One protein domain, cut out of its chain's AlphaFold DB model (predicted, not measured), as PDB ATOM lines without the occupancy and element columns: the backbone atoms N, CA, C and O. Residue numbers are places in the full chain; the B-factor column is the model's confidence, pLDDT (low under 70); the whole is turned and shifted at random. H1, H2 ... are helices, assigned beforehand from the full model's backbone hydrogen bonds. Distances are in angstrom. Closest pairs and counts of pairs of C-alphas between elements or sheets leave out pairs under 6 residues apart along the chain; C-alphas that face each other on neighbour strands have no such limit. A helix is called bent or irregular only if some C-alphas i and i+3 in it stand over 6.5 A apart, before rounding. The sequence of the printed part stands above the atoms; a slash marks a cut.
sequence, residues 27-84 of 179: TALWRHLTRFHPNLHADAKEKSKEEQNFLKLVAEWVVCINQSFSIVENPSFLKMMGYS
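AT A GLANCE: This is residues 27 to 84 of the 179 residues of an uncharacterized protein of Pristionchus pacificus (UniProt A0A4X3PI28). Five helices are set in an open arrangement with few contacts: the long H3 makes one side, H1 and the short H2 form a corner opposite it, and the short H4 lies between Leu 29 of H1, Val 62 of H3 and Leu 78 of H5. Residues 43 to 50, from the link between H2 and H3 into the first two residues of H3, stick out from the rest. The printed part has 58 residues with five named helices in the order H1, H2, H3, H4, H5 and no named strand, and its class is all helix. It is compact by its radius of gyration of the C-alphas, 11.3 A, and the C-alphas span 31 by 26 by 18 A.

IN THESE COORDINATES: H1 runs from residue 27 to 36, 14.3 A from first to last C-alpha, and begins with C-alpha 27 at (-9.104, -1.253, 11.843). H2 holds residues 38 to 41. H3, the longest helix, holds residues 49 to 64 and measures 22.5 A, with C-alpha 49 at (-10.556, -1.707, -8.753). H4 holds residues 69 to 73; it is neither bent nor irregular, but only just: C-alphas 69 and 72 are 6.1 A apart. H5 runs from residue 75 to 83 over 12.6 A and ends with C-alpha 83 at (-14.211, -19.020, -8.304).

HOW THE PARTS SIT: H1 and H2 touch only at the corner by their tight link, and their closest C-alphas, those of Thr 34 and His 41, are 4.9 A apart. H1 and H3 are apart, but only just, at 8.1 A. H2 and H3 are apart too, as are H2 and H4. H4 is close to but not clearly touching H1, with the closest C-alphas, those of Leu 29 and Phe 69, 7.3 A apart. H3 and H4 are also close but not clearly touching, with the C-alphas of Val 62 and Phe 69 closest at 7.0 A. The same holds for H4 and H5, whose closest C-alphas, those of Val 72 and Leu 78, are 6.6 A apart. H3 and H5 are near each other, with 5 pairs of C-alphas within 10 A. In H1, H3 and H5 every O i to N i+4 pair is within hydrogen-bond range; in H4 it is 0 of 1, beside 2 of 2 O i to N i+3 pairs, and H2 is too short for an O i to N i+4 pair.

THE WHOLE: The two C-alphas farthest apart, those of Ala 44 and Ile 65, are 32.2 A from each other. Without residues 43 to 50, which stand free, the body spans 26 by 22 by 19 A. The printed part has no cut and no long link. Mean pLDDT of the printed part is 77.2, with residue 29, residues 37 to 47 and residues 83 to 84 under 70.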
ATOM      1  N   THR A  27     -10.480  -1.700  11.599       70.56
ATOM      2  CA  THR A  27      -9.104  -1.253  11.843       70.56
ATOM      3  C   THR A  27      -8.197  -2.369  12.366       70.56
ATOM      4  O   THR A  27      -7.012  -2.393  12.044       70.56
ATOM      5  N   ALA A  28      -8.732  -3.317  13.145       71.56
ATOM      6  CA  ALA A  28      -7.960  -4.467  13.624       71.56
ATOM      7  C   ALA A  28      -7.627  -5.444  12.483       71.56
ATOM      8  O   ALA A  28      -6.476  -5.853  12.342       71.56
ATOM      9  N   LEU A  29      -8.613  -5.740  11.628       68.06
ATOM     10  CA  LEU A  29      -8.419  -6.538  10.417       68.06
ATOM     11  C   LEU A  29      -7.432  -5.859   9.469       68.06
ATOM     12  O   LEU A  29      -6.508  -6.501   8.984       68.06
ATOM     13  N   TRP A  30      -7.595  -4.553   9.253       70.94
ATOM     14  CA  TRP A  30      -6.691  -3.768   8.422       70.94
ATOM     15  C   TRP A  30      -5.248  -3.898   8.905       70.94
ATOM     16  O   TRP A  30      -4.408  -4.306   8.116       70.94
ATOM     17  N   ARG A  31      -4.979  -3.695  10.202       77.19
ATOM     18  CA  ARG A  31      -3.634  -3.868  10.784       77.19
ATOM     19  C   ARG A  31      -3.091  -5.295  10.655       77.19
ATOM     20  O   ARG A  31      -1.892  -5.463  10.443       77.19
ATOM     21  N   HIS A  32      -3.941  -6.317  10.790       75.69
ATOM     22  CA  HIS A  32      -3.544  -7.722  10.609       75.69
ATOM     23  C   HIS A  32      -3.131  -7.993   9.162       75.69
ATOM     24  O   HIS A  32      -2.032  -8.490   8.915       75.69
ATOM     25  N   LEU A  33      -3.966  -7.575   8.206       71.12
ATOM     26  CA  LEU A  33      -3.670  -7.676   6.779       71.12
ATOM     27  C   LEU A  33      -2.397  -6.900   6.424       71.12
ATOM     28  O   LEU A  33      -1.567  -7.443   5.708       71.12
ATOM     29  N   THR A  34      -2.175  -5.701   6.981       71.00
ATOM     30  CA  THR A  34      -0.914  -4.956   6.806       71.00
ATOM     31  C   THR A  34       0.303  -5.749   7.231       71.00
ATOM     32  O   THR A  34       1.313  -5.776   6.531       71.00
ATOM     33  N   ARG A  35       0.220  -6.356   8.413       74.50
ATOM     34  CA  ARG A  35       1.374  -6.932   9.089       74.50
ATOM     35  C   ARG A  35       1.766  -8.286   8.514       74.50
ATOM     36  O   ARG A  35       2.952  -8.557   8.367       74.50
ATOM     37  N   PHE A  36       0.780  -9.126   8.216       73.56
ATOM     38  CA  PHE A  36       1.004 -10.514   7.799       73.56
ATOM     39  C   PHE A  36       0.857 -10.717   6.295       73.56
ATOM     40  O   PHE A  36       1.385 -11.677   5.739       73.56
ATOM     41  N   HIS A  37       0.209  -9.772   5.620       65.19
ATOM     42  CA  HIS A  37       0.076  -9.767   4.176       65.19
ATOM     43  C   HIS A  37       0.485  -8.403   3.611       65.19
ATOM     44  O   HIS A  37      -0.350  -7.689   3.059       65.19
ATOM     45  N   PRO A  38       1.776  -8.030   3.675       63.25
ATOM     46  CA  PRO A  38       2.248  -6.761   3.116       63.25
ATOM     47  C   PRO A  38       1.927  -6.629   1.614       63.25
ATOM     48  O   PRO A  38       1.551  -5.552   1.161       63.25
ATOM     49  N   ASN A  39       1.903  -7.747   0.871       64.31
ATOM     50  CA  ASN A  39       1.423  -7.816  -0.522       64.31
ATOM     51  C   ASN A  39      -0.055  -7.401  -0.673       64.31
ATOM     52  O   ASN A  39      -0.491  -6.936  -1.727       64.31
ATOM     53  N   LEU A  40      -0.858  -7.583   0.377       59.59
ATOM     54  CA  LEU A  40      -2.243  -7.138   0.426       59.59
ATOM     55  C   LEU A  40      -2.379  -5.658   0.812       59.59
ATOM     56  O   LEU A  40      -3.425  -5.093   0.492       59.59
ATOM     57  N   HIS A  41      -1.360  -5.007   1.380       56.09
ATOM     58  CA  HIS A  41      -1.582  -3.736   2.070       56.09
ATOM     59  C   HIS A  41      -0.963  -2.463   1.486       56.09
ATOM     60  O   HIS A  41      -1.661  -1.459   1.566       56.09
ATOM     61  N   ALA A  42       0.245  -2.398   0.916       53.59
ATOM     62  CA  ALA A  42       0.720  -1.078   0.460       53.59
ATOM     63  C   ALA A  42       1.893  -1.102  -0.536       53.59
ATOM     64  O   ALA A  42       2.904  -1.751  -0.298       53.59
ATOM     65  N   ASP A  43       1.717  -0.307  -1.596       50.81
ATOM     66  CA  ASP A  43       2.724   0.473  -2.332       50.81
ATOM     67  C   ASP A  43       3.670  -0.235  -3.325       50.81
ATOM     68  O   ASP A  43       4.806  -0.562  -3.002       50.81
ATOM     69  N   ALA A  44       3.198  -0.392  -4.578       47.81
ATOM     70  CA  ALA A  44       3.967  -0.179  -5.835       47.81
ATOM     71  C   ALA A  44       3.201  -0.571  -7.121       47.81
ATOM     72  O   ALA A  44       3.710  -0.401  -8.228       47.81
ATOM     73  N   LYS A  45       1.977  -1.094  -7.019       54.25
ATOM     74  CA  LYS A  45       1.059  -1.200  -8.158       54.25
ATOM     75  C   LYS A  45      -0.304  -0.731  -7.695       54.25
ATOM     76  O   LYS A  45      -0.776  -1.201  -6.661       54.25
ATOM     77  N   GLU A  46      -0.907   0.199  -8.431       59.03
ATOM     78  CA  GLU A  46      -2.336   0.466  -8.312       59.03
ATOM     79  C   GLU A  46      -3.052  -0.878  -8.379       59.03
ATOM     80  O   GLU A  46      -3.092  -1.533  -9.423       59.03
ATOM     81  N   LYS A  47      -3.543  -1.341  -7.230       60.12
ATOM     82  CA  LYS A  47      -4.391  -2.521  -7.203       60.12
ATOM     83  C   LYS A  47      -5.591  -2.204  -8.052       60.12
ATOM     84  O   LYS A  47      -6.194  -1.138  -7.889       60.12
ATOM     85  N   SER A  48      -5.921  -3.113  -8.957       79.31
ATOM     86  CA  SER A  48      -7.075  -2.904  -9.810       79.31
ATOM     87  C   SER A  48      -8.306  -2.687  -8.926       79.31
ATOM     88  O   SER A  48      -8.419  -3.213  -7.812       79.31
ATOM     89  N   LYS A  49      -9.262  -1.903  -9.422       83.38
ATOM     90  CA  LYS A  49     -10.556  -1.707  -8.753       83.38
ATOM     91  C   LYS A  49     -11.208  -3.049  -8.372       83.38
ATOM     92  O   LYS A  49     -11.916  -3.136  -7.373       83.38
ATOM     93  N   GLU A  50     -10.935  -4.097  -9.146       79.00
ATOM     94  CA  GLU A  50     -11.394  -5.466  -8.909       79.00
ATOM     95  C   GLU A  50     -10.761  -6.101  -7.665       79.00
ATOM     96  O   GLU A  50     -11.483  -6.666  -6.845       79.00
ATOM     97  N   GLU A  51      -9.447  -5.960  -7.470       79.94
ATOM     98  CA  GLU A  51      -8.750  -6.481  -6.285       79.94
ATOM     99  C   GLU A  51      -9.243  -5.817  -4.995       79.94
ATOM    100  O   GLU A  51      -9.471  -6.489  -3.987       79.94
ATOM    101  N   GLN A  52      -9.463  -4.500  -5.024       81.56
ATOM    102  CA  GLN A  52     -10.000  -3.775  -3.871       81.56
ATOM    103  C   GLN A  52     -11.433  -4.217  -3.537       81.56
ATOM    104  O   GLN A  52     -11.758  -4.445  -2.369       81.56
ATOM    105  N   ASN A  53     -12.280  -4.393  -4.555       85.06
ATOM    106  CA  ASN A  53     -13.643  -4.893  -4.380       85.06
ATOM    107  C   ASN A  53     -13.662  -6.324  -3.824       85.06
ATOM    108  O   ASN A  53     -14.472  -6.627  -2.947       85.06
ATOM    109  N   PHE A  54     -12.755  -7.187  -4.289       83.56
ATOM    110  CA  PHE A  54     -12.612  -8.547  -3.775       83.56
ATOM    111  C   PHE A  54     -12.249  -8.554  -2.285       83.56
ATOM    112  O   PHE A  54     -12.910  -9.227  -1.494       83.56
ATOM    113  N   LEU A  55     -11.255  -7.758  -1.876       83.69
ATOM    114  CA  LEU A  55     -10.854  -7.659  -0.467       83.69
ATOM    115  C   LEU A  55     -11.989  -7.146   0.422       83.69
ATOM    116  O   LEU A  55     -12.189  -7.664   1.522       83.69
ATOM    117  N   LYS A  56     -12.768  -6.172  -0.063       86.94
ATOM    118  CA  LYS A  56     -13.948  -5.672   0.648       86.94
ATOM    119  C   LYS A  56     -15.003  -6.766   0.836       86.94
ATOM    120  O   LYS A  56     -15.492  -6.939   1.948       86.94
ATOM    121  N   LEU A  57     -15.299  -7.535  -0.212       86.00
ATOM    122  CA  LEU A  57     -16.260  -8.641  -0.154       86.00
ATOM    123  C   LEU A  57     -15.813  -9.730   0.829       86.00
ATOM    124  O   LEU A  57     -16.620 -10.218   1.619       86.00
ATOM    125  N   VAL A  58     -14.528 -10.091   0.822       86.00
ATOM    126  CA  VAL A  58     -13.973 -11.066   1.772       86.00
ATOM    127  C   VAL A  58     -14.072 -10.542   3.207       86.00
ATOM    128  O   VAL A  58     -14.490 -11.284   4.093       86.00
ATOM    129  N   ALA A  59     -13.745  -9.270   3.444       86.88
ATOM    130  CA  ALA A  59     -13.865  -8.664   4.767       86.88
ATOM    131  C   ALA A  59     -15.318  -8.665   5.274       86.88
ATOM    132  O   ALA A  59     -15.567  -9.058   6.414       86.88
ATOM    133  N   GLU A  60     -16.279  -8.284   4.427       88.50
ATOM    134  CA  GLU A  60     -17.711  -8.342   4.749       88.50
ATOM    135  C   GLU A  60     -18.154  -9.776   5.067       88.50
ATOM    136  O   GLU A  60     -18.816 -10.004   6.077       88.50
ATOM    137  N   TRP A  61     -17.723 -10.759   4.273       88.81
ATOM    138  CA  TRP A  61     -18.035 -12.171   4.497       88.81
ATOM    139  C   TRP A  61     -17.521 -12.681   5.851       88.81
ATOM    140  O   TRP A  61     -18.272 -13.322   6.591       88.81
ATOM    141  N   VAL A  62     -16.270 -12.358   6.206       88.69
ATOM    142  CA  VAL A  62     -15.670 -12.764   7.490       88.69
ATOM    143  C   VAL A  62     -16.461 -12.187   8.662       88.69
ATOM    144  O   VAL A  62     -16.753 -12.910   9.616       88.69
ATOM    145  N   VAL A  63     -16.856 -10.914   8.571       88.56
ATOM    146  CA  VAL A  63     -17.652 -10.239   9.606       88.56
ATOM    147  C   VAL A  63     -19.060 -10.829   9.693       88.56
ATOM    148  O   VAL A  63     -19.515 -11.162  10.786       88.56
ATOM    149  N   CYS A  64     -19.749 -11.007   8.564       87.75
ATOM    150  CA  CYS A  64     -21.124 -11.507   8.538       87.75
ATOM    151  C   CYS A  64     -21.255 -12.951   9.044       87.75
ATOM    152  O   CYS A  64     -22.289 -13.301   9.608       87.75
ATOM    153  N   ILE A  65     -20.234 -13.789   8.844       87.50
ATOM    154  CA  ILE A  65     -20.252 -15.214   9.230       87.50
ATOM    155  C   ILE A  65     -19.435 -15.460  10.513       87.50
ATOM    156  O   ILE A  65     -19.307 -16.598  10.966       87.50
ATOM    157  N   ASN A  66     -18.920 -14.391  11.133       88.81
ATOM    158  CA  ASN A  66     -18.125 -14.428  12.361       88.81
ATOM    159  C   ASN A  66     -16.975 -15.453  12.292       88.81
ATOM    160  O   ASN A  66     -16.775 -16.263  13.198       88.81
ATOM    161  N   GLN A  67     -16.263 -15.472  11.164       90.44
ATOM    162  CA  GLN A  67     -15.126 -16.369  10.957       90.44
ATOM    163  C   GLN A  67     -13.835 -15.754  11.500       90.44
ATOM    164  O   GLN A  67     -13.696 -14.538  11.603       90.44
ATOM    165  N   SER A  68     -12.858 -16.602  11.826       91.19
ATOM    166  CA  SER A  68     -11.520 -16.130  12.190       91.19
ATOM    167  C   SER A  68     -10.832 -15.486  10.987       91.19
ATOM    168  O   SER A  68     -10.907 -16.002   9.872       91.19
ATOM    169  N   PHE A  69     -10.085 -14.405  11.221       85.06
ATOM    170  CA  PHE A  69      -9.289 -13.747  10.181       85.06
ATOM    171  C   PHE A  69      -8.202 -14.654   9.590       85.06
ATOM    172  O   PHE A  69      -7.825 -14.470   8.440       85.06
ATOM    173  N   SER A  70      -7.780 -15.695  10.311       88.31
ATOM    174  CA  SER A  70      -6.852 -16.714   9.793       88.31
ATOM    175  C   SER A  70      -7.364 -17.434   8.536       88.31
ATOM    176  O   SER A  70      -6.577 -17.999   7.783       88.31
ATOM    177  N   ILE A  71      -8.670 -17.399   8.243       87.00
ATOM    178  CA  ILE A  71      -9.212 -18.062   7.050       87.00
ATOM    179  C   ILE A  71      -8.675 -17.465   5.742       87.00
ATOM    180  O   ILE A  71      -8.508 -18.193   4.763       87.00
ATOM    181  N   VAL A  72      -8.358 -16.164   5.723       84.88
ATOM    182  CA  VAL A  72      -7.830 -15.498   4.521       84.88
ATOM    183  C   VAL A  72      -6.364 -15.834   4.253       84.88
ATOM    184  O   VAL A  72      -5.890 -15.640   3.136       84.88
ATOM    185  N   GLU A  73      -5.661 -16.391   5.241       86.38
ATOM    186  CA  GLU A  73      -4.293 -16.896   5.092       86.38
ATOM    187  C   GLU A  73      -4.267 -18.223   4.319       86.38
ATOM    188  O   GLU A  73      -3.236 -18.608   3.766       86.38
ATOM    189  N   ASN A  74      -5.402 -18.926   4.235       88.31
ATOM    190  CA  ASN A  74      -5.486 -20.201   3.541       88.31
ATOM    191  C   ASN A  74      -5.583 -19.999   2.009       88.31
ATOM    192  O   ASN A  74      -6.597 -19.498   1.509       88.31
ATOM    193  N   PRO A  75      -4.593 -20.454   1.213       85.75
ATOM    194  CA  PRO A  75      -4.594 -20.244  -0.235       85.75
ATOM    195  C   PRO A  75      -5.725 -20.997  -0.945       85.75
ATOM    196  O   PRO A  75      -6.199 -20.556  -1.993       85.75
ATOM    197  N   SER A  76      -6.182 -22.122  -0.391       86.81
ATOM    198  CA  SER A  76      -7.313 -22.879  -0.937       86.81
ATOM    199  C   SER A  76      -8.617 -22.104  -0.782       86.81
ATOM    200  O   SER A  76      -9.446 -22.117  -1.692       86.81
ATOM    201  N   PHE A  77      -8.777 -21.378   0.329       87.00
ATOM    202  CA  PHE A  77      -9.918 -20.493   0.534       87.00
ATOM    203  C   PHE A  77      -9.913 -19.338  -0.473       87.00
ATOM    204  O   PHE A  77     -10.923 -19.105  -1.134       87.00
ATOM    205  N   LEU A  78      -8.770 -18.671  -0.670       83.62
ATOM    206  CA  LEU A  78      -8.656 -17.587  -1.654       83.62
ATOM    207  C   LEU A  78      -8.960 -18.066  -3.079       83.62
ATOM    208  O   LEU A  78      -9.699 -17.401  -3.805       83.62
ATOM    209  N   LYS A  79      -8.462 -19.251  -3.462       84.94
ATOM    210  CA  LYS A  79      -8.807 -19.882  -4.744       84.94
ATOM    211  C   LYS A  79     -10.315 -20.112  -4.852       84.94
ATOM    212  O   LYS A  79     -10.916 -19.697  -5.835       84.94
ATOM    213  N   MET A  80     -10.936 -20.709  -3.834       84.06
ATOM    214  CA  MET A  80     -12.382 -20.961  -3.797       84.06
ATOM    215  C   MET A  80     -13.204 -19.670  -3.937       84.06
ATOM    216  O   MET A  80     -14.163 -19.640  -4.708       84.06
ATOM    217  N   MET A  81     -12.810 -18.598  -3.247       80.50
ATOM    218  CA  MET A  81     -13.469 -17.291  -3.340       80.50
ATOM    219  C   MET A  81     -13.266 -16.630  -4.709       80.50
ATOM    220  O   MET A  81     -14.180 -15.996  -5.219       80.50
ATOM    221  N   GLY A  82     -12.115 -16.827  -5.360       76.75
ATOM    222  CA  GLY A  82     -11.897 -16.371  -6.739       76.75
ATOM    223  C   GLY A  82     -12.812 -17.058  -7.764       76.75
ATOM    224  O   GLY A  82     -13.148 -16.478  -8.795       76.75
ATOM    225  N   TYR A  83     -13.267 -18.278  -7.469       66.56
ATOM    226  CA  TYR A  83     -14.211 -19.020  -8.304       66.56
ATOM    227  C   TYR A  83     -15.684 -18.679  -8.016       66.56
ATOM    228  O   TYR A  83     -16.552 -18.990  -8.835       66.56
ATOM    229  N   SER A  84     -16.003 -18.033  -6.892       62.00
ATOM    230  CA  SER A  84     -17.382 -17.959  -6.385       62.00
ATOM    231  C   SER A  84     -18.353 -17.176  -7.273       62.00
ATOM    232  O   SER A  84     -19.559 -17.357  -7.138       62.00
TER     233      SER A  84